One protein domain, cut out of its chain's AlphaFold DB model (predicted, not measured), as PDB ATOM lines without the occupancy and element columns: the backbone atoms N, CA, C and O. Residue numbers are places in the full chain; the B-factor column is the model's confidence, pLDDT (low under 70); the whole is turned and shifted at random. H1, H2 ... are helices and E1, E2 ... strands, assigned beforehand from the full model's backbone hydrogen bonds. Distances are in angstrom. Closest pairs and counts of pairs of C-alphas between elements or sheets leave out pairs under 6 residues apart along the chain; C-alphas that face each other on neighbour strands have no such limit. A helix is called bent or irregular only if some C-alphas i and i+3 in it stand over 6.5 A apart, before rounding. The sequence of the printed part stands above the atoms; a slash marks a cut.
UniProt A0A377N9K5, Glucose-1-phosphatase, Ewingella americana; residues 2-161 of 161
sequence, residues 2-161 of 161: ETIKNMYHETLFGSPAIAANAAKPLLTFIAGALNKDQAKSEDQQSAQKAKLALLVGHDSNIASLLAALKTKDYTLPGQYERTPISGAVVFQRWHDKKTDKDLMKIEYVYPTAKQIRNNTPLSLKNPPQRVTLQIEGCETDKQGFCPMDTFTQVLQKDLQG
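This is residues 2 to 161 of the 161 residues of the protein "Glucose-1-phosphatase" of Ewingella americana (UniProt A0A377N9K5). A strongly twisted sheet of three strands, with the long hairpin of E1 and E2, makes one side of the domain, and crossed helices gathered round the kinked H2 make the other. H6 packs on E2 near one end of the sheet, and short H5 sits toward the other end. The printed part has 160 residues with six named helices and three named strands, in the order H1 H2 H3 H4 E1 E2 H5 E3 H6, class mixed; the sheet E1 E2 E3 is antiparallel. It is compact, with a radius of gyration of the C-alphas of 16.1 A, and spans 44 by 39 by 31 A.

Inner strand E2, residues 101 to 110, forms a hairpin with edge strand E1, residues 88 to 96; N 92 and O 105, 2.8 A apart, are within hydrogen-bond range. Edge strand E3, residues 129 to 133, is antiparallel to E2, with N 131 and O 108 at 2.9 A. H6, residues 148 to 160, is on the sheet, over none of its strands. The hub H2, residues 16 to 34, is irregular, C-alphas 22 and 25 being 7.5 A apart. It touches H6 at a steep tilt of 45 degrees, closest C-alphas Ala 31 and Leu 155, 6.7 A. It touches H4, residues 59 to 68, about perpendicular at 88 degrees, closest C-alphas Ala 19 and Ser 64, 4.4 A. Every O i to N i+4 pair is within hydrogen-bond range in the named helices other than H2, with 13 of 15.

H1, residues 2 to 13, begins at C-alpha 2 (220.336, 232.349, 72.326). H3 is residues 42 to 49 and H5 residues 113 to 117. E2 is 28.7 A long, E1 24.3 A and H2 23.0 A. H6 ends at C-alpha 160 (237.351, 225.170, 101.673).

The C-alphas farthest apart, Ile 4 and Lys 98, are 47.4 A apart. The printed part has no cut. The links H4 to E1, H5 to E3 and E3 to H6 are long. Residues 160 to 161 have pLDDT under 70.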
ATOM      1  N   GLU A   2     219.122 232.997  71.794       76.25
ATOM      2  CA  GLU A   2     220.336 232.349  72.326       76.25
ATOM      3  C   GLU A   2     221.043 233.169  73.415       76.25
ATOM      4  O   GLU A   2     221.215 232.698  74.535       76.25
ATOM      5  N   THR A   3     221.365 234.432  73.121       77.19
ATOM      6  CA  THR A   3     222.038 235.338  74.064       77.19
ATOM      7  C   THR A   3     221.261 235.496  75.370       77.19
ATOM      8  O   THR A   3     221.847 235.437  76.441       77.19
ATOM      9  N   ILE A   4     219.932 235.631  75.298       73.69
ATOM     10  CA  ILE A   4     219.074 235.788  76.483       73.69
ATOM     11  C   ILE A   4     219.097 234.517  77.332       73.69
ATOM     12  O   ILE A   4     219.256 234.608  78.547       73.69
ATOM     13  N   LYS A   5     218.985 233.335  76.706       82.00
ATOM     14  CA  LYS A   5     219.069 232.056  77.420       82.00
ATOM     15  C   LYS A   5     220.408 231.929  78.153       82.00
ATOM     16  O   LYS A   5     220.426 231.607  79.338       82.00
ATOM     17  N   ASN A   6     221.512 232.154  77.446       82.12
ATOM     18  CA  ASN A   6     222.844 231.949  78.008       82.12
ATOM     19  C   ASN A   6     223.128 232.954  79.142       82.12
ATOM     20  O   ASN A   6     223.590 232.542  80.202       82.12
ATOM     21  N   MET A   7     222.743 234.229  78.981       77.06
ATOM     22  CA  MET A   7     222.867 235.238  80.045       77.06
ATOM     23  C   MET A   7     222.000 234.929  81.270       77.06
ATOM     24  O   MET A   7     222.444 235.135  82.397       77.06
ATOM     25  N   TYR A   8     220.773 234.426  81.083       76.31
ATOM     26  CA  TYR A   8     219.917 234.003  82.197       76.31
ATOM     27  C   TYR A   8     220.606 232.927  83.046       76.31
ATOM     28  O   TYR A   8     220.647 233.022  84.272       76.31
ATOM     29  N   HIS A   9     221.195 231.928  82.385       72.31
ATOM     30  CA  HIS A   9     221.867 230.814  83.052       72.31
ATOM     31  C   HIS A   9     223.128 231.266  83.797       72.31
ATOM     32  O   HIS A   9     223.338 230.889  84.949       72.31
ATOM     33  N   GLU A  10     223.913 232.145  83.174       77.25
ATOM     34  CA  GLU A  10     225.107 232.753  83.765       77.25
ATOM     35  C   GLU A  10     224.772 233.637  84.973       77.25
ATOM     36  O   GLU A  10     225.424 233.551  86.011       77.25
ATOM     37  N   THR A  11     223.696 234.421  84.890       73.81
ATOM     38  CA  THR A  11     223.267 235.289  85.995       73.81
ATOM     39  C   THR A  11     222.818 234.472  87.207       73.81
ATOM     40  O   THR A  11     223.162 234.809  88.339       73.81
ATOM     41  N   LEU A  12     222.063 233.389  86.992       75.19
ATOM     42  CA  LEU A  12     221.523 232.588  88.094       75.19
ATOM     43  C   LEU A  12     222.539 231.637  88.723       75.19
ATOM     44  O   LEU A  12     222.515 231.454  89.936       75.19
ATOM     45  N   PHE A  13     223.407 231.019  87.922       75.12
ATOM     46  CA  PHE A  13     224.269 229.927  88.388       75.12
ATOM     47  C   PHE A  13     225.762 230.182  88.189       75.12
ATOM     48  O   PHE A  13     226.569 229.415  88.706       75.12
ATOM     49  N   GLY A  14     226.130 231.232  87.454       72.38
ATOM     50  CA  GLY A  14     227.519 231.558  87.135       72.38
ATOM     51  C   GLY A  14     228.202 232.475  88.146       72.38
ATOM     52  O   GLY A  14     229.429 232.518  88.180       72.38
ATOM     53  N   SER A  15     227.453 233.194  88.998       81.00
ATOM     54  CA  SER A  15     228.087 234.048  90.011       81.00
ATOM     55  C   SER A  15     228.911 233.200  90.998       81.00
ATOM     56  O   SER A  15     228.398 232.186  91.481       81.00
ATOM     57  N   PRO A  16     230.152 233.596  91.351       79.06
ATOM     58  CA  PRO A  16     231.039 232.752  92.158       79.06
ATOM     59  C   PRO A  16     230.428 232.306  93.490       79.06
ATOM     60  O   PRO A  16     230.538 231.141  93.863       79.06
ATOM     61  N   ALA A  17     229.724 233.206  94.182       80.69
ATOM     62  CA  ALA A  17     229.102 232.907  95.471       80.69
ATOM     63  C   ALA A  17     227.960 231.880  95.356       80.69
ATOM     64  O   ALA A  17     227.867 230.965  96.175       80.69
ATOM     65  N   ILE A  18     227.102 232.002  94.333       83.94
ATOM     66  CA  ILE A  18     226.003 231.049  94.120       83.94
ATOM     67  C   ILE A  18     226.558 229.719  93.614       83.94
ATOM     68  O   ILE A  18     226.175 228.671  94.133       83.94
ATOM     69  N   ALA A  19     227.478 229.757  92.650       85.88
ATOM     70  CA  ALA A  19     228.103 228.578  92.068       85.88
ATOM     71  C   ALA A  19     228.804 227.726  93.132       85.88
ATOM     72  O   ALA A  19     228.548 226.525  93.211       85.88
ATOM     73  N   ALA A  20     229.615 228.347  93.997       86.25
ATOM     74  CA  ALA A  20     230.338 227.651  95.058       86.25
ATOM     75  C   ALA A  20     229.391 226.893  95.996       86.25
ATOM     76  O   ALA A  20     229.641 225.734  96.322       86.25
ATOM     77  N   ASN A  21     228.271 227.506  96.392       88.38
ATOM     78  CA  ASN A  21     227.300 226.850  97.262       88.38
ATOM     79  C   ASN A  21     226.462 225.793  96.517       88.38
ATOM     80  O   ASN A  21     226.316 224.670  97.000       88.38
ATOM     81  N   ALA A  22     225.936 226.126  95.336       90.19
ATOM     82  CA  ALA A  22     225.064 225.249  94.555       90.19
ATOM     83  C   ALA A  22     225.792 223.996  94.040       90.19
ATOM     84  O   ALA A  22     225.222 222.903  94.045       90.19
ATOM     85  N   ALA A  23     227.058 224.132  93.637       93.12
ATOM     86  CA  ALA A  23     227.865 223.026  93.135       93.12
ATOM     87  C   ALA A  23     228.517 222.196  94.245       93.12
ATOM     88  O   ALA A  23     228.989 221.095  93.961       93.12
ATOM     89  N   LYS A  24     228.545 222.674  95.500       92.50
ATOM     90  CA  LYS A  24     229.301 222.043  96.596       92.50
ATOM     91  C   LYS A  24     229.052 220.539  96.746       92.50
ATOM     92  O   LYS A  24     230.043 219.811  96.850       92.50
ATOM     93  N   PRO A  25     227.804 220.021  96.732       94.06
ATOM     94  CA  PRO A  25     227.576 218.582  96.855       94.06
ATOM     95  C   PRO A  25     228.172 217.793  95.683       94.06
ATOM     96  O   PRO A  25     228.842 216.783  95.893       94.06
ATOM     97  N   LEU A  26     227.989 218.288  94.454       95.00
ATOM     98  CA  LEU A  26     228.510 217.655  93.242       95.00
ATOM     99  C   LEU A  26     230.041 217.708  93.193       95.00
ATOM    100  O   LEU A  26     230.682 216.701  92.905       95.00
ATOM    101  N   LEU A  27     230.633 218.852  93.534       92.94
ATOM    102  CA  LEU A  27     232.082 219.025  93.592       92.94
ATOM    103  C   LEU A  27     232.707 218.124  94.663       92.94
ATOM    104  O   LEU A  27     233.719 217.477  94.409       92.94
ATOM    105  N   THR A  28     232.063 218.012  95.829       93.25
ATOM    106  CA  THR A  28     232.481 217.096  96.902       93.25
ATOM    107  C   THR A  28     232.430 215.648  96.425       93.25
ATOM    108  O   THR A  28     233.368 214.888  96.666       93.25
ATOM    109  N   PHE A  29     231.365 215.254  95.721       94.88
ATOM    110  CA  PHE A  29     231.268 213.923  95.127       94.88
ATOM    111  C   PHE A  29     232.412 213.659  94.143       94.88
ATOM    112  O   PHE A  29     233.113 212.663  94.298       94.88
ATOM    113  N   ILE A  30     232.638 214.562  93.184       94.00
ATOM    114  CA  ILE A  30     233.693 214.436  92.166       94.00
ATOM    115  C   ILE A  30     235.078 214.345  92.820       94.00
ATOM    116  O   ILE A  30     235.866 213.473  92.458       94.00
ATOM    117  N   ALA A  31     235.357 215.190  93.813       92.25
ATOM    118  CA  ALA A  31     236.616 215.180  94.552       92.25
ATOM    119  C   ALA A  31     236.850 213.830  95.254       92.25
ATOM    120  O   ALA A  31     237.896 213.206  95.076       92.25
ATOM    121  N   GLY A  32     235.832 213.318  95.955       92.69
ATOM    122  CA  GLY A  32     235.882 211.991  96.567       92.69
ATOM    123  C   GLY A  32     235.984 210.853  95.548       92.69
ATOM    124  O   GLY A  32     236.693 209.888  95.792       92.69
ATOM    125  N   ALA A  33     235.334 210.952  94.390       93.12
ATOM    126  CA  ALA A  33     235.396 209.923  93.352       93.12
ATOM    127  C   ALA A  33     236.773 209.855  92.661       93.12
ATOM    128  O   ALA A  33     237.214 208.775  92.270       93.12
ATOM    129  N   LEU A  34     237.457 210.994  92.508       90.69
ATOM    130  CA  LEU A  34     238.725 211.090  91.777       90.69
ATOM    131  C   LEU A  34     239.966 210.959  92.673       90.69
ATOM    132  O   LEU A  34     241.014 210.515  92.189       90.69
ATOM    133  N   ASN A  35     239.854 211.297  93.961       86.31
ATOM    134  CA  ASN A  35     240.924 211.168  94.945       86.31
ATOM    135  C   ASN A  35     240.551 210.160  96.047       86.31
ATOM    136  O   ASN A  35     239.599 210.367  96.799       86.31
ATOM    137  N   LYS A  36     241.368 209.100  96.169       77.12
ATOM    138  CA  LYS A  36     241.226 208.026  97.166       77.12
ATOM    139  C   LYS A  36     241.107 208.555  98.591       77.12
ATOM    140  O   LYS A  36     240.225 208.116  99.324       77.12
ATOM    141  N   ASP A  37     241.900 209.565  98.918       83.94
ATOM    142  CA  ASP A  37     242.002 210.116 100.270       83.94
ATOM    143  C   ASP A  37     240.800 210.995 100.654       83.94
ATOM    144  O   ASP A  37     240.680 211.434 101.798       83.94
ATOM    145  N   GLN A  38     239.897 211.274  99.707       83.00
ATOM    146  CA  GLN A  38     238.775 212.195  99.896       83.00
ATOM    147  C   GLN A  38     237.398 211.534  99.910       83.00
ATOM    148  O   GLN A  38     236.412 212.227 100.176       83.00
ATOM    149  N   ALA A  39     237.289 210.228  99.646       88.25
ATOM    150  CA  ALA A  39     235.995 209.558  99.742       88.25
ATOM    151  C   ALA A  39     235.547 209.418 101.198       88.25
ATOM    152  O   ALA A  39     236.191 208.768 102.019       88.25
ATOM    153  N   LYS A  40     234.390 210.005 101.488       89.00
ATOM    154  CA  LYS A  40     233.714 209.993 102.788       89.00
ATOM    155  C   LYS A  40     232.390 209.231 102.754       89.00
ATOM    156  O   LYS A  40     231.958 208.765 103.801       89.00
ATOM    157  N   SER A  41     231.754 209.105 101.588       92.81
ATOM    158  CA  SER A  41     230.508 208.347 101.413       92.81
ATOM    159  C   SER A  41     230.721 207.027 100.671       92.81
ATOM    160  O   SER A  41     231.677 206.866  99.908       92.81
ATOM    161  N   GLU A  42     229.792 206.089 100.857       94.00
ATOM    162  CA  GLU A  42     229.778 204.801 100.151       94.00
ATOM    163  C   GLU A  42     229.693 204.978  98.628       94.00
ATOM    164  O   GLU A  42     230.373 204.269  97.882       94.00
ATOM    165  N   ASP A  43     228.933 205.971  98.156       93.62
ATOM    166  CA  ASP A  43     228.828 206.275  96.726       93.62
ATOM    167  C   ASP A  43     230.165 206.755  96.145       93.62
ATOM    168  O   ASP A  43     230.556 206.332  95.057       93.62
ATOM    169  N   GLN A  44     230.913 207.593  96.877       93.75
ATOM    170  CA  GLN A  44     232.246 208.037  96.451       93.75
ATOM    171  C   GLN A  44     233.225 206.859  96.399       93.75
ATOM    172  O   GLN A  44     233.963 206.710  95.426       93.75
ATOM    173  N   GLN A  45     233.209 205.987  97.409       93.62
ATOM    174  CA  GLN A  45     234.053 204.786  97.440       93.62
ATOM    175  C   GLN A  45     233.702 203.810  96.309       93.62
ATOM    176  O   GLN A  45     234.582 203.171  95.729       93.62
ATOM    177  N   SER A  46     232.417 203.696  95.974       93.38
ATOM    178  CA  SER A  46     231.947 202.888  94.848       93.38
ATOM    179  C   SER A  46     232.411 203.481  93.518       93.38
ATOM    180  O   SER A  46     232.948 202.755  92.679       93.38
ATOM    181  N   ALA A  47     232.306 204.803  93.357       93.25
ATOM    182  CA  ALA A  47     232.800 205.510  92.180       93.25
ATOM    183  C   ALA A  47     234.321 205.361  91.998       93.25
ATOM    184  O   ALA A  47     234.768 205.149  90.876       93.25
ATOM    185  N   GLN A  48     235.108 205.374  93.079       90.19
ATOM    186  CA  GLN A  48     236.560 205.136  93.024       90.19
ATOM    187  C   GLN A  48     236.938 203.736  92.523       90.19
ATOM    188  O   GLN A  48     237.986 203.553  91.901       90.19
ATOM    189  N   LYS A  49     236.124 202.724  92.849       90.94
ATOM    190  CA  LYS A  49     236.337 201.338  92.400       90.94
ATOM    191  C   LYS A  49     235.875 201.138  90.956       90.94
ATOM    192  O   LYS A  49     236.379 200.249  90.267       90.94
ATOM    193  N   ALA A  50     234.916 201.940  90.502       93.19
ATOM    194  CA  ALA A  50     234.406 201.887  89.146       93.19
ATOM    195  C   ALA A  50     235.397 202.517  88.154       93.19
ATOM    196  O   ALA A  50     235.994 203.557  88.401       93.19
ATOM    197  N   LYS A  51     235.532 201.908  86.970       93.06
ATOM    198  CA  LYS A  51     236.285 202.519  85.856       93.06
ATOM    199  C   LYS A  51     235.535 203.687  85.206       93.06
ATOM    200  O   LYS A  51     236.137 204.464  84.477       93.06
ATOM    201  N   LEU A  52     234.221 203.760  85.422       95.50
ATOM    202  CA  LEU A  52     233.326 204.770  84.877       95.50
ATOM    203  C   LEU A  52     232.223 205.055  85.898       95.50
ATOM    204  O   LEU A  52     231.547 204.130  86.343       95.50
ATOM    205  N   ALA A  53     232.017 206.333  86.202       95.38
ATOM    206  CA  ALA A  53     230.858 206.827  86.931       95.38
ATOM    207  C   ALA A  53     230.067 207.763  86.010       95.38
ATOM    208  O   ALA A  53     230.649 208.631  85.359       95.38
ATOM    209  N   LEU A  54     228.748 207.579  85.948       96.31
ATOM    210  CA  LEU A  54     227.844 208.427  85.176       96.31
ATOM    211  C   LEU A  54     226.898 209.146  86.133       96.31
ATOM    212  O   LEU A  54     226.100 208.508  86.814       96.31
ATOM    213  N   LEU A  55     226.979 210.474  86.148       96.50
ATOM    214  CA  LEU A  55     226.064 211.340  86.882       96.50
ATOM    215  C   LEU A  55     225.153 212.037  85.875       96.50
ATOM    216  O   LEU A  55     225.634 212.749  84.994       96.50
ATOM    217  N   VAL A  56     223.846 211.822  86.004       96.88
ATOM    218  CA  VAL A  56     222.839 212.465  85.154       96.88
ATOM    219  C   VAL A  56     222.157 213.552  85.970       96.88
ATOM    220  O   VAL A  56     221.545 213.272  86.998       96.88
ATOM    221  N   GLY A  57     222.297 214.793  85.519       95.50
ATOM    222  CA  GLY A  57     221.747 215.968  86.187       95.50
ATOM    223  C   GLY A  57     221.168 216.965  85.192       95.50
ATOM    224  O   GLY A  57     220.784 216.606  84.080       95.50
ATOM    225  N   HIS A  58     221.121 218.225  85.607       95.44
ATOM    226  CA  HIS A  58     220.550 219.328  84.844       95.44
ATOM    227  C   HIS A  58     221.638 220.259  84.303       95.44
ATOM    228  O   HIS A  58     222.787 220.242  84.758       95.44
ATOM    229  N   ASP A  59     221.254 221.129  83.370       93.19
ATOM    230  CA  ASP A  59     222.124 222.193  82.870       93.19
ATOM    231  C   ASP A  59     222.682 223.064  84.013       93.19
ATOM    232  O   ASP A  59     223.866 223.398  84.009       93.19
ATOM    233  N   SER A  60     221.872 223.357  85.032       92.06
ATOM    234  CA  SER A  60     222.236 224.130  86.222       92.06
ATOM    235  C   SER A  60     223.346 223.467  87.038       92.06
ATOM    236  O   SER A  60     224.205 224.166  87.580       92.06
ATOM    237  N   ASN A  61     223.392 222.130  87.082       95.06
ATOM    238  CA  ASN A  61     224.485 221.403  87.725       95.06
ATOM    239  C   ASN A  61     225.796 221.608  86.964       95.06
ATOM    240  O   ASN A  61     226.818 221.866  87.589       95.06
ATOM    241  N   ILE A  62     225.769 221.546  85.628       95.56
ATOM    242  CA  ILE A  62     226.960 221.790  84.804       95.56
ATOM    243  C   ILE A  62     227.405 223.251  84.923       95.56
ATOM    244  O   ILE A  62     228.586 223.508  85.138       95.56
ATOM    245  N   ALA A  63     226.482 224.208  84.815       93.44
ATOM    246  CA  ALA A  63     226.811 225.630  84.883       93.44
ATOM    247  C   ALA A  63     227.429 226.014  86.231       93.44
ATOM    248  O   ALA A  63     228.516 226.589  86.258       93.44
ATOM    249  N   SER A  64     226.787 225.632  87.340       93.44
ATOM    250  CA  SER A  64     227.327 225.892  88.679       93.44
ATOM    251  C   SER A  64     228.647 225.158  88.921       93.44
ATOM    252  O   SER A  64     229.558 225.749  89.492       93.44
ATOM    253  N   LEU A  65     228.803 223.915  88.446       94.88
ATOM    254  CA  LEU A  65     230.060 223.167  88.549       94.88
ATOM    255  C   LEU A  65     231.205 223.871  87.816       94.88
ATOM    256  O   LEU A  65     232.271 224.069  88.393       94.88
ATOM    257  N   LEU A  66     230.998 224.248  86.553       94.75
ATOM    258  CA  LEU A  66     232.039 224.881  85.741       94.75
ATOM    259  C   LEU A  66     232.410 226.271  86.269       94.75
ATOM    260  O   LEU A  66     233.586 226.634  86.223       94.75
ATOM    261  N   ALA A  67     231.438 227.015  86.800       92.56
ATOM    262  CA  ALA A  67     231.678 228.292  87.462       92.56
ATOM    263  C   ALA A  67     232.428 228.121  88.795       92.56
ATOM    264  O   ALA A  67     233.394 228.838  89.041       92.56
ATOM    265  N   ALA A  68     232.047 227.139  89.623       92.12
ATOM    266  CA  ALA A  68     232.737 226.838  90.881       92.12
ATOM    267  C   ALA A  68     234.197 226.419  90.650       92.12
ATOM    268  O   ALA A  68     235.072 226.836  91.396       92.12
ATOM    269  N   LEU A  69     234.452 225.666  89.575       92.75
ATOM    270  CA  LEU A  69     235.792 225.283  89.122       92.75
ATOM    271  C   LEU A  69     236.566 226.417  88.435       92.75
ATOM    272  O   LEU A  69     237.686 226.186  87.986       92.75
ATOM    273  N   LYS A  70     235.975 227.610  88.274       93.62
ATOM    274  CA  LYS A  70     236.580 228.745  87.554       93.62
ATOM    275  C   LYS A  70     237.110 228.317  86.185       93.62
ATOM    276  O   LYS A  70     238.263 228.549  85.816       93.62
ATOM    277  N   THR A  71     236.262 227.610  85.443       94.56
ATOM    278  CA  THR A  71     236.589 227.170  84.085       94.56
ATOM    279  C   THR A  71     236.829 228.403  83.220       94.56
ATOM    280  O   THR A  71     235.987 229.299  83.184       94.56
ATOM    281  N   LYS A  72     237.970 228.451  82.526       95.06
ATOM    282  CA  LYS A  72     238.266 229.503  81.549       95.06
ATOM    283  C   LYS A  72     237.180 229.548  80.481       95.06
ATOM    284  O   LYS A  72     236.519 228.542  80.214       95.06
ATOM    285  N   ASP A  73     237.034 230.701  79.836       93.62
ATOM    286  CA  ASP A  73     236.071 230.842  78.754       93.62
ATOM    287  C   ASP A  73     236.278 229.786  77.668       93.62
ATOM    288  O   ASP A  73     237.386 229.525  77.198       93.62
ATOM    289  N   TYR A  74     235.166 229.179  77.271       94.56
ATOM    290  CA  TYR A  74     235.108 228.134  76.268       94.56
ATOM    291  C   TYR A  74     233.942 228.400  75.323       94.56
ATOM    292  O   TYR A  74     232.932 229.006  75.689       94.56
ATOM    293  N   THR A  75     234.076 227.903  74.099       95.38
ATOM    294  CA  THR A  75     233.013 227.913  73.095       95.38
ATOM    295  C   THR A  75     232.710 226.483  72.678       95.38
ATOM    296  O   THR A  75     233.590 225.625  72.719       95.38
ATOM    297  N   LEU A  76     231.463 226.222  72.289       97.38
ATOM    298  CA  LEU A  76     231.012 224.920  71.805       97.38
ATOM    299  C   LEU A  76     230.632 225.048  70.319       97.38
ATOM    300  O   LEU A  76     229.480 225.350  70.001       97.38
ATOM    301  N   PRO A  77     231.579 224.854  69.379       97.19
ATOM    302  CA  PRO A  77     231.305 224.942  67.949       97.19
ATOM    303  C   PRO A  77     230.097 224.110  67.509       97.19
ATOM    304  O   PRO A  77     229.943 222.945  67.888       97.19
ATOM    305  N   GLY A  78     229.250 224.707  66.669       95.81
ATOM    306  CA  GLY A  78     228.045 224.057  66.149       95.81
ATOM    307  C   GLY A  78     226.909 223.935  67.165       95.81
ATOM    308  O   GLY A  78     225.986 223.148  66.930       95.81
ATOM    309  N   GLN A  79     226.972 224.682  68.269       95.62
ATOM    310  CA  GLN A  79     225.963 224.674  69.312       95.62
ATOM    311  C   GLN A  79     225.643 226.086  69.810       95.62
ATOM    312  O   GLN A  79     226.526 226.934  69.872       95.62
ATOM    313  N   TYR A  80     224.369 226.322  70.127       92.75
ATOM    314  CA  TYR A  80     223.869 227.629  70.577       92.75
ATOM    315  C   TYR A  80     223.874 227.747  72.112       92.75
ATOM    316  O   TYR A  80     223.912 228.823  72.700       92.75
ATOM    317  N   GLU A  81     223.796 226.613  72.801       90.81
ATOM    318  CA  GLU A  81     223.712 226.540  74.257       90.81
ATOM    319  C   GLU A  81     225.116 226.393  74.860       90.81
ATOM    320  O   GLU A  81     225.901 225.576  74.376       90.81
ATOM    321  N   ARG A  82     225.427 227.112  75.953       91.38
ATOM    322  CA  ARG A  82     226.659 226.849  76.738       91.38
ATOM    323  C   ARG A  82     226.605 225.504  77.474       91.38
ATOM    324  O   ARG A  82     227.635 224.913  77.777       91.38
ATOM    325  N   THR A  83     225.396 225.020  77.737       93.12
ATOM    326  CA  THR A  83     225.083 223.751  78.400       93.12
ATOM    327  C   THR A  83     224.092 222.953  77.544       93.12
ATOM    328  O   THR A  83     222.900 222.911  77.848       93.12
ATOM    329  N   PRO A  84     224.540 222.388  76.407       93.75
ATOM    330  CA  PRO A  84     223.643 221.780  75.433       93.75
ATOM    331  C   PRO A  84     222.900 220.557  75.937       93.75
ATOM    332  O   PRO A  84     223.412 219.775  76.744       93.75
ATOM    333  N   ILE A  85     221.720 220.337  75.356       91.19
ATOM    334  CA  ILE A  85     221.008 219.069  75.507       91.19
ATOM    335  C   ILE A  85     221.915 217.890  75.121       91.19
ATOM    336  O   ILE A  85     222.642 217.928  74.125       91.19
ATOM    337  N   SER A  86     221.887 216.839  75.946       90.19
ATOM    338  CA  SER A  86     222.751 215.654  75.808       90.19
ATOM    339  C   SER A  86     224.260 215.941  75.888       90.19
ATOM    340  O   SER A  86     225.066 215.095  75.503       90.19
ATOM    341  N   GLY A  87     224.647 217.117  76.382       96.50
ATOM    342  CA  GLY A  87     226.024 217.465  76.700       96.50
ATOM    343  C   GLY A  87     226.524 216.797  77.983       96.50
ATOM    344  O   GLY A  87     225.760 216.591  78.924       96.50
ATOM    345  N   ALA A  88     227.818 216.483  78.034       98.00
ATOM    346  CA  ALA A  88     228.470 215.900  79.201       98.00
ATOM    347  C   ALA A  88     229.851 216.523  79.438       98.00
ATOM    348  O   ALA A  88     230.664 216.617  78.519       98.00
ATOM    349  N   VAL A  89     230.136 216.886  80.689       98.31
ATOM    350  CA  VAL A  89     231.495 217.215  81.140       98.31
ATOM    351  C   VAL A  89     232.156 215.931  81.629       98.31
ATOM    352  O   VAL A  89     231.670 215.283  82.554       98.31
ATOM    353  N   VAL A  90     233.257 215.551  80.989       98.12
ATOM    354  CA  VAL A  90     233.946 214.279  81.201       98.12
ATOM    355  C   VAL A  90     235.296 214.538  81.857       98.12
ATOM    356  O   VAL A  90     236.217 215.029  81.205       98.12
ATOM    357  N   PHE A  91     235.412 214.166  83.131       97.88
ATOM    358  CA  PHE A  91     236.673 214.129  83.870       97.88
ATOM    359  C   PHE A  91     237.382 212.802  83.603       97.88
ATOM    360  O   PHE A  91     236.784 211.732  83.727       97.88
ATOM    361  N   GLN A  92     238.654 212.865  83.225       97.31
ATOM    362  CA  GLN A  92     239.431 211.708  82.796       97.31
ATOM    363  C   GLN A  92     240.748 211.678  83.561       97.31
ATOM    364  O   GLN A  92     241.602 212.540  83.356       97.31
ATOM    365  N   ARG A  93     240.932 210.663  84.409       95.56
ATOM    366  CA  ARG A  93     242.228 210.376  85.027       95.56
ATOM    367  C   ARG A  93     243.029 209.462  84.106       95.56
ATOM    368  O   ARG A  93     242.606 208.347  83.805       95.56
ATOM    369  N   TRP A  94     244.180 209.947  83.674       96.88
ATOM    370  CA  TRP A  94     245.142 209.241  82.841       96.88
ATOM    371  C   TRP A  94     246.394 208.939  83.654       96.88
ATOM    372  O   TRP A  94     246.738 209.698  84.550       96.88
ATOM    373  N   HIS A  95     247.081 207.848  83.328       96.62
ATOM    374  CA  HIS A  95     248.376 207.509  83.910       96.62
ATOM    375  C   HIS A  95     249.417 207.449  82.789       96.62
ATOM    376  O   HIS A  95     249.338 206.587  81.903       96.62
ATOM    377  N   ASP A  96     250.366 208.384  82.798       96.50
ATOM    378  CA  ASP A  96     251.477 208.406  81.852       96.50
ATOM    379  C   ASP A  96     252.600 207.487  82.333       96.50
ATOM    380  O   ASP A  96     253.407 207.843  83.187       96.50
ATOM    381  N   LYS A  97     252.701 206.316  81.701       96.69
ATOM    382  CA  LYS A  97     253.733 205.311  81.998       96.69
ATOM    383  C   LYS A  97     255.165 205.794  81.750       96.69
ATOM    384  O   LYS A  97     256.093 205.166  82.243       96.69
ATOM    385  N   LYS A  98     255.373 206.832  80.930       95.69
ATOM    386  CA  LYS A  98     256.726 207.327  80.620       95.69
ATOM    387  C   LYS A  98     257.289 208.166  81.755       95.69
ATOM    388  O   LYS A  98     258.484 208.099  82.019       95.69
ATOM    389  N   THR A  99     256.437 208.976  82.375       94.88
ATOM    390  CA  THR A  99     256.817 209.861  83.480       94.88
ATOM    391  C   THR A  99     256.397 209.327  84.847       94.88
ATOM    392  O   THR A  99     256.797 209.913  85.847       94.88
ATOM    393  N   ASP A 100     255.644 208.220  84.877       96.31
ATOM    394  CA  ASP A 100     255.033 207.610  86.064       96.31
ATOM    395  C   ASP A 100     254.165 208.609  86.845       96.31
ATOM    396  O   ASP A 100     254.246 208.742  88.065       96.31
ATOM    397  N   LYS A 101     253.358 209.384  86.109       95.81
ATOM    398  CA  LYS A 101     252.515 210.452  86.664       95.81
ATOM    399  C   LYS A 101     251.067 210.308  86.250       95.81
ATOM    400  O   LYS A 101     250.752 209.984  85.105       95.81
ATOM    401  N   ASP A 102     250.188 210.658  87.178       96.25
ATOM    402  CA  ASP A 102     248.770 210.794  86.900       96.25
ATOM    403  C   ASP A 102     248.439 212.194  86.375       96.25
ATOM    404  O   ASP A 102     248.953 213.216  86.840       96.25
ATOM    405  N   LEU A 103     247.537 212.231  85.402       97.44
ATOM    406  CA  LEU A 103     247.108 213.415  84.677       97.44
ATOM    407  C   LEU A 103     245.578 213.497  84.678       97.44
ATOM    408  O   LEU A 103     244.886 212.482  84.629       97.44
ATOM    409  N   MET A 104     245.049 214.713  84.687       97.81
ATOM    410  CA  MET A 104     243.634 215.019  84.530       97.81
ATOM    411  C   MET A 104     243.392 215.655  83.163       97.81
ATOM    412  O   MET A 104     244.103 216.576  82.764       97.81
ATOM    413  N   LYS A 105     242.354 215.199  82.466       98.38
ATOM    414  CA  LYS A 105     241.810 215.861  81.279       98.38
ATOM    415  C   LYS A 105     240.311 216.044  81.438       98.38
ATOM    416  O   LYS A 105     239.606 215.102  81.798       98.38
ATOM    417  N   ILE A 106     239.832 217.251  81.158       98.38
ATOM    418  CA  ILE A 106     238.417 217.604  81.247       98.38
ATOM    419  C   ILE A 106     237.945 217.975  79.848       98.38
ATOM    420  O   ILE A 106     238.540 218.826  79.190       98.38
ATOM    421  N   GLU A 107     236.884 217.333  79.375       98.56
ATOM    422  CA  GLU A 107     236.309 217.630  78.063       98.56
ATOM    423  C   GLU A 107     234.804 217.838  78.158       98.56
ATOM    424  O   GLU A 107     234.109 217.084  78.833       98.56
ATOM    425  N   TYR A 108     234.296 218.817  77.419       98.56
ATOM    426  CA  TYR A 108     232.881 218.918  77.106       98.56
ATOM    427  C   TYR A 108     232.601 218.092  75.849       98.56
ATOM    428  O   TYR A 108     233.086 218.426  74.767       98.56
ATOM    429  N   VAL A 109     231.817 217.024  75.979       98.50
ATOM    430  CA  VAL A 109     231.382 216.159  74.874       98.50
ATOM    431  C   VAL A 109     229.908 216.421  74.586       98.50
ATOM    432  O   VAL A 109     229.084 216.346  75.494       98.50
ATOM    433  N   TYR A 110     229.561 216.753  73.343       98.31
ATOM    434  CA  TYR A 110     228.193 217.157  72.999       98.31
ATOM    435  C   TYR A 110     227.871 216.936  71.511       98.31
ATOM    436  O   TYR A 110     228.757 217.022  70.657       98.31
ATOM    437  N   PRO A 111     226.604 216.675  71.153       98.00
ATOM    438  CA  PRO A 111     226.169 216.734  69.765       98.00
ATOM    439  C   PRO A 111     225.952 218.190  69.314       98.00
ATOM    440  O   PRO A 111     225.469 219.043  70.060       98.00
ATOM    441  N   THR A 112     226.263 218.487  68.054       97.88
ATOM    442  CA  THR A 112     225.899 219.770  67.421       97.88
ATOM    443  C   THR A 112     224.386 219.926  67.265       97.88
ATOM    444  O   THR A 112     223.646 218.941  67.198       97.88
ATOM    445  N   ALA A 113     223.915 221.162  67.082       97.06
ATOM    446  CA  ALA A 113     222.503 221.448  66.834       97.06
ATOM    447  C   ALA A 113     221.982 220.728  65.577       97.06
ATOM    448  O   ALA A 113     220.842 220.267  65.547       97.06
ATOM    449  N   LYS A 114     222.832 220.570  64.550       97.38
ATOM    450  CA  LYS A 114     222.508 219.791  63.344       97.38
ATOM    451  C   LYS A 114     222.409 218.293  63.634       97.38
ATOM    452  O   LYS A 114     221.472 217.667  63.153       97.38
ATOM    453  N   GLN A 115     223.332 217.731  64.421       97.69
ATOM    454  CA  GLN A 115     223.278 216.317  64.818       97.69
ATOM    455  C   GLN A 115     222.006 216.011  65.615       97.69
ATOM    456  O   GLN A 115     221.355 215.010  65.328       97.69
ATOM    457  N   ILE A 116     221.615 216.899  66.537       97.12
ATOM    458  CA  ILE A 116     220.356 216.782  67.287       97.12
ATOM    459  C   ILE A 116     219.162 216.872  66.330       97.12
ATOM    460  O   ILE A 116     218.354 215.949  66.262       97.12
ATOM    461  N   ARG A 117     219.068 217.956  65.545       97.44
ATOM    462  CA  ARG A 117     217.930 218.206  64.644       97.44
ATOM    463  C   ARG A 117     217.707 217.073  63.646       97.44
ATOM    464  O   ARG A 117     216.566 216.731  63.361       97.44
ATOM    465  N   ASN A 118     218.790 216.522  63.105       97.81
ATOM    466  CA  ASN A 118     218.731 215.487  62.079       97.81
ATOM    467  C   ASN A 118     218.716 214.069  62.668       97.81
ATOM    468  O   ASN A 118     218.786 213.116  61.897       97.81
ATOM    469  N   ASN A 119     218.692 213.920  64.000       96.31
ATOM    470  CA  ASN A 119     218.816 212.636  64.691       96.31
ATOM    471  C   ASN A 119     219.992 211.794  64.156       96.31
ATOM    472  O   ASN A 119     219.853 210.625  63.797       96.31
ATOM    473  N   THR A 120     221.150 212.437  63.995       97.25
ATOM    474  CA  THR A 120     222.300 211.820  63.329       97.25
ATOM    475  C   THR A 120     222.925 210.749  64.233       97.25
ATOM    476  O   THR A 120     223.350 211.091  65.338       97.25
ATOM    477  N   PRO A 121     223.070 209.486  63.782       97.12
ATOM    478  CA  PRO A 121     223.713 208.442  64.579       97.12
ATOM    479  C   PRO A 121     225.174 208.777  64.899       97.12
ATOM    480  O   PRO A 121     225.967 209.070  63.997       97.12
ATOM    481  N   LEU A 122     225.540 208.712  66.181       97.12
ATOM    482  CA  LEU A 122     226.892 209.005  66.654       97.12
ATOM    483  C   LEU A 122     227.746 207.734  66.705       97.12
ATOM    484  O   LEU A 122     227.302 206.680  67.155       97.12
ATOM    485  N   SER A 123     228.989 207.833  66.242       97.31
ATOM    486  CA  SER A 123     229.969 206.738  66.258       97.31
ATOM    487  C   SER A 123     231.392 207.294  66.228       97.31
ATOM    488  O   SER A 123     231.581 208.487  66.038       97.31
ATOM    489  N   LEU A 124     232.423 206.452  66.319       97.12
ATOM    490  CA  LEU A 124     233.808 206.924  66.151       97.12
ATOM    491  C   LEU A 124     234.079 207.544  64.764       97.12
ATOM    492  O   LEU A 124     234.956 208.392  64.644       97.12
ATOM    493  N   LYS A 125     233.325 207.150  63.725       97.12
ATOM    494  CA  LYS A 125     233.426 207.728  62.371       97.12
ATOM    495  C   LYS A 125     232.634 209.028  62.217       97.12
ATOM    496  O   LYS A 125     232.966 209.846  61.370       97.12
ATOM    497  N   ASN A 126     231.587 209.198  63.020       96.12
ATOM    498  CA  ASN A 126     230.761 210.399  63.075       96.12
ATOM    499  C   ASN A 126     230.587 210.818  64.543       96.12
ATOM    500  O   ASN A 126     229.541 210.540  65.142       96.12
ATOM    501  N   PRO A 127     231.645 211.362  65.164       97.50
ATOM    502  CA  PRO A 127     231.664 211.556  66.603       97.50
ATOM    503  C   PRO A 127     230.806 212.753  67.032       97.50
ATOM    504  O   PRO A 127     230.552 213.669  66.239       97.50
ATOM    505  N   PRO A 128     230.379 212.790  68.307       97.69
ATOM    506  CA  PRO A 128     230.009 214.056  68.924       97.69
ATOM    507  C   PRO A 128     231.213 215.011  68.920       97.69
ATOM    508  O   PRO A 128     232.369 214.587  68.830       97.69
ATOM    509  N   GLN A 129     230.942 216.305  69.044       98.00
ATOM    510  CA  GLN A 129     231.992 217.300  69.232       98.00
ATOM    511  C   GLN A 129     232.602 217.178  70.628       98.00
ATOM    512  O   GLN A 129     231.955 216.721  71.576       98.00
ATOM    513  N   ARG A 130     233.872 217.580  70.737       98.19
ATOM    514  CA  ARG A 130     234.642 217.572  71.983       98.19
ATOM    515  C   ARG A 130     235.415 218.877  72.092       98.19
ATOM    516  O   ARG A 130     236.117 219.250  71.157       98.19
ATOM    517  N   VAL A 131     235.314 219.540  73.237       98.25
ATOM    518  CA  VAL A 131     236.097 220.736  73.570       98.25
ATOM    519  C   VAL A 131     236.840 220.458  74.866       98.25
ATOM    520  O   VAL A 131     236.223 220.091  75.861       98.25
ATOM    521  N   THR A 132     238.167 220.589  74.860       98.38
ATOM    522  CA  THR A 132     238.954 220.487  76.096       98.38
ATOM    523  C   THR A 132     238.701 221.723  76.947       98.38
ATOM    524  O   THR A 132     238.818 222.846  76.461       98.38
ATOM    525  N   LEU A 133     238.337 221.500  78.205       98.12
ATOM    526  CA  LEU A 133     238.127 222.551  79.187       98.12
ATOM    527  C   LEU A 133     239.404 222.758  79.992       98.12
ATOM    528  O   LEU A 133     240.179 221.829  80.221       98.12
ATOM    529  N   GLN A 134     239.588 223.987  80.451       97.06
ATOM    530  CA  GLN A 134     240.704 224.373  81.292       97.06
ATOM    531  C   GLN A 134     240.168 225.133  82.495       97.06
ATOM    532  O   GLN A 134     239.330 226.018  82.337       97.06
ATOM    533  N   ILE A 135     240.651 224.792  83.685       95.75
ATOM    534  CA  ILE A 135     240.242 225.434  84.935       95.75
ATOM    535  C   ILE A 135     241.375 226.305  85.472       95.75
ATOM    536  O   ILE A 135     242.555 226.020  85.239       95.75
ATOM    537  N   GLU A 136     241.025 227.385  86.163       94.19
ATOM    538  CA  GLU A 136     242.010 228.259  86.794       94.19
ATOM    539  C   GLU A 136     242.875 227.477  87.798       94.19
ATOM    540  O   GLU A 136     242.391 226.634  88.549       94.19
ATOM    541  N   GLY A 137     244.188 227.722  87.789       94.00
ATOM    542  CA  GLY A 137     245.138 227.009  88.647       94.00
ATOM    543  C   GLY A 137     245.537 225.611  88.158       94.00
ATOM    544  O   GLY A 137     246.412 225.005  88.766       94.00
ATOM    545  N   CYS A 138     244.965 225.115  87.053       95.25
ATOM    546  CA  CYS A 138     245.310 223.826  86.439       95.25
ATOM    547  C   CYS A 138     245.507 223.999  84.922       95.25
ATOM    548  O   CYS A 138     244.656 223.628  84.109       95.25
ATOM    549  N   GLU A 139     246.620 224.621  84.529       94.81
ATOM    550  CA  GLU A 139     246.931 224.847  83.115       94.81
ATOM    551  C   GLU A 139     247.126 223.521  82.371       94.81
ATOM    552  O   GLU A 139     247.796 222.608  82.859       94.81
ATOM    553  N   THR A 140     246.538 223.421  81.179       96.44
ATOM    554  CA  THR A 140     246.648 222.232  80.340       96.44
ATOM    555  C   THR A 140     247.858 222.314  79.413       96.44
ATOM    556  O   THR A 140     248.235 223.380  78.924       96.44
ATOM    557  N   ASP A 141     248.482 221.169  79.154       95.62
ATOM    558  CA  ASP A 141     249.526 221.042  78.143       95.62
ATOM    559  C   ASP A 141     248.947 221.027  76.712       95.62
ATOM    560  O   ASP A 141     247.739 221.116  76.482       95.62
ATOM    561  N   LYS A 142     249.818 220.854  75.708       95.50
ATOM    562  CA  LYS A 142     249.417 220.794  74.288       95.50
ATOM    563  C   LYS A 142     248.447 219.649  73.954       95.50
ATOM    564  O   LYS A 142     247.849 219.668  72.882       95.50
ATOM    565  N   GLN A 143     248.333 218.640  74.813       95.56
ATOM    566  CA  GLN A 143     247.437 217.494  74.644       95.56
ATOM    567  C   GLN A 143     246.152 217.631  75.484       95.56
ATOM    568  O   GLN A 143     245.241 216.799  75.364       95.56
ATOM    569  N   GLY A 144     246.041 218.697  76.280       97.12
ATOM    570  CA  GLY A 144     244.886 218.980  77.123       97.12
ATOM    571  C   GLY A 144     244.972 218.379  78.527       97.12
ATOM    572  O   GLY A 144     243.930 218.236  79.164       97.12
ATOM    573  N   PHE A 145     246.161 217.990  78.994       98.12
ATOM    574  CA  PHE A 145     246.354 217.395  80.319       98.12
ATOM    575  C   PHE A 145     246.858 218.414  81.341       98.12
ATOM    576  O   PHE A 145     247.756 219.196  81.047       98.12
ATOM    577  N   CYS A 146     246.331 218.348  82.560       97.06
ATOM    578  CA  CYS A 146     246.877 219.000  83.749       97.06
ATOM    579  C   CYS A 146     247.386 217.925  84.735       97.06
ATOM    580  O   CYS A 146     246.770 216.860  84.814       97.06
ATOM    581  N   PRO A 147     248.470 218.141  85.507       96.94
ATOM    582  CA  PRO A 147     248.886 217.197  86.548       96.94
ATOM    583  C   PRO A 147     247.771 216.903  87.565       96.94
ATOM    584  O   PRO A 147     247.105 217.821  88.050       96.94
ATOM    585  N   MET A 148     247.579 215.627  87.919       95.62
ATOM    586  CA  MET A 148     246.495 215.213  88.824       95.62
ATOM    587  C   MET A 148     246.626 215.820  90.231       95.62
ATOM    588  O   MET A 148     245.619 216.172  90.851       95.62
ATOM    589  N   ASP A 149     247.853 215.998  90.722       94.12
ATOM    590  CA  ASP A 149     248.106 216.619  92.028       94.12
ATOM    591  C   ASP A 149     247.691 218.094  92.033       94.12
ATOM    592  O   ASP A 149     247.017 218.547  92.957       94.12
ATOM    593  N   THR A 150     248.017 218.829  90.966       95.56
ATOM    594  CA  THR A 150     247.597 220.226  90.784       95.56
ATOM    595  C   THR A 150     246.075 220.330  90.731       95.56
ATOM    596  O   THR A 150     245.492 221.141  91.447       95.56
ATOM    597  N   PHE A 151     245.416 219.459  89.961       95.19
ATOM    598  CA  PHE A 151     243.953 219.397  89.910       95.19
ATOM    599  C   PHE A 151     243.335 219.155  91.295       95.19
ATOM    600  O   PHE A 151     242.381 219.824  91.691       95.19
ATOM    601  N   THR A 152     243.913 218.230  92.063       92.75
ATOM    602  CA  THR A 152     243.454 217.902  93.417       92.75
ATOM    603  C   THR A 152     243.603 219.086  94.374       92.75
ATOM    604  O   THR A 152     242.702 219.346  95.170       92.75
ATOM    605  N   GLN A 153     244.709 219.830  94.286       92.12
ATOM    606  CA  GLN A 153     244.935 221.034  95.092       92.12
ATOM    607  C   GLN A 153     243.925 222.142  94.766       92.12
ATOM    608  O   GLN A 153     243.388 222.763  95.684       92.12
ATOM    609  N   VAL A 154     243.626 222.360  93.479       91.88
ATOM    610  CA  VAL A 154     242.604 223.328  93.044       91.88
ATOM    611  C   VAL A 154     241.233 222.956  93.612       91.88
ATOM    612  O   VAL A 154     240.607 223.780  94.278       91.88
ATOM    613  N   LEU A 155     240.814 221.693  93.459       90.06
ATOM    614  CA  LEU A 155     239.551 221.200  94.021       90.06
ATOM    615  C   LEU A 155     239.457 221.395  95.538       90.06
ATOM    616  O   LEU A 155     238.410 221.776  96.057       90.06
ATOM    617  N   GLN A 156     240.540 221.113  96.267       86.12
ATOM    618  CA  GLN A 156     240.576 221.273  97.721       86.12
ATOM    619  C   GLN A 156     240.410 222.725  98.146       86.12
ATOM    620  O   GLN A 156     239.679 222.990  99.100       86.12
ATOM    621  N   LYS A 157     241.065 223.648  97.439       84.62
ATOM    622  CA  LYS A 157     240.967 225.079  97.712       84.62
ATOM    623  C   LYS A 157     239.535 225.575  97.519       84.62
ATOM    624  O   LYS A 157     238.998 226.207  98.421       84.62
ATOM    625  N   ASP A 158     238.893 225.223  96.407       79.31
ATOM    626  CA  ASP A 158     237.518 225.662  96.134       79.31
ATOM    627  C   ASP A 158     236.489 225.030  97.099       79.31
ATOM    628  O   ASP A 158     235.459 225.634  97.397       79.31
ATOM    629  N   LEU A 159     236.763 223.841  97.653       78.38
ATOM    630  CA  LEU A 159     235.900 223.208  98.664       78.38
ATOM    631  C   LEU A 159     236.010 223.834 100.067       78.38
ATOM    632  O   LEU A 159     235.097 223.641 100.881       78.38
ATOM    633  N   GLN A 160     237.103 224.541 100.367       68.12
ATOM    634  CA  GLN A 160     237.351 225.170 101.673       68.12
ATOM    635  C   GLN A 160     236.766 226.588 101.794       68.12
ATOM    636  O   GLN A 160     236.582 227.047 102.923       68.12
ATOM    637  N   GLY A 161     236.366 227.203 100.675       55.25
ATOM    638  CA  GLY A 161     235.822 228.566 100.617       55.25
ATOM    639  C   GLY A 161     236.859 229.588 100.184       55.25
ATOM    640  O   GLY A 161     237.911 229.679 100.850       55.25
TER     641      GLY A 161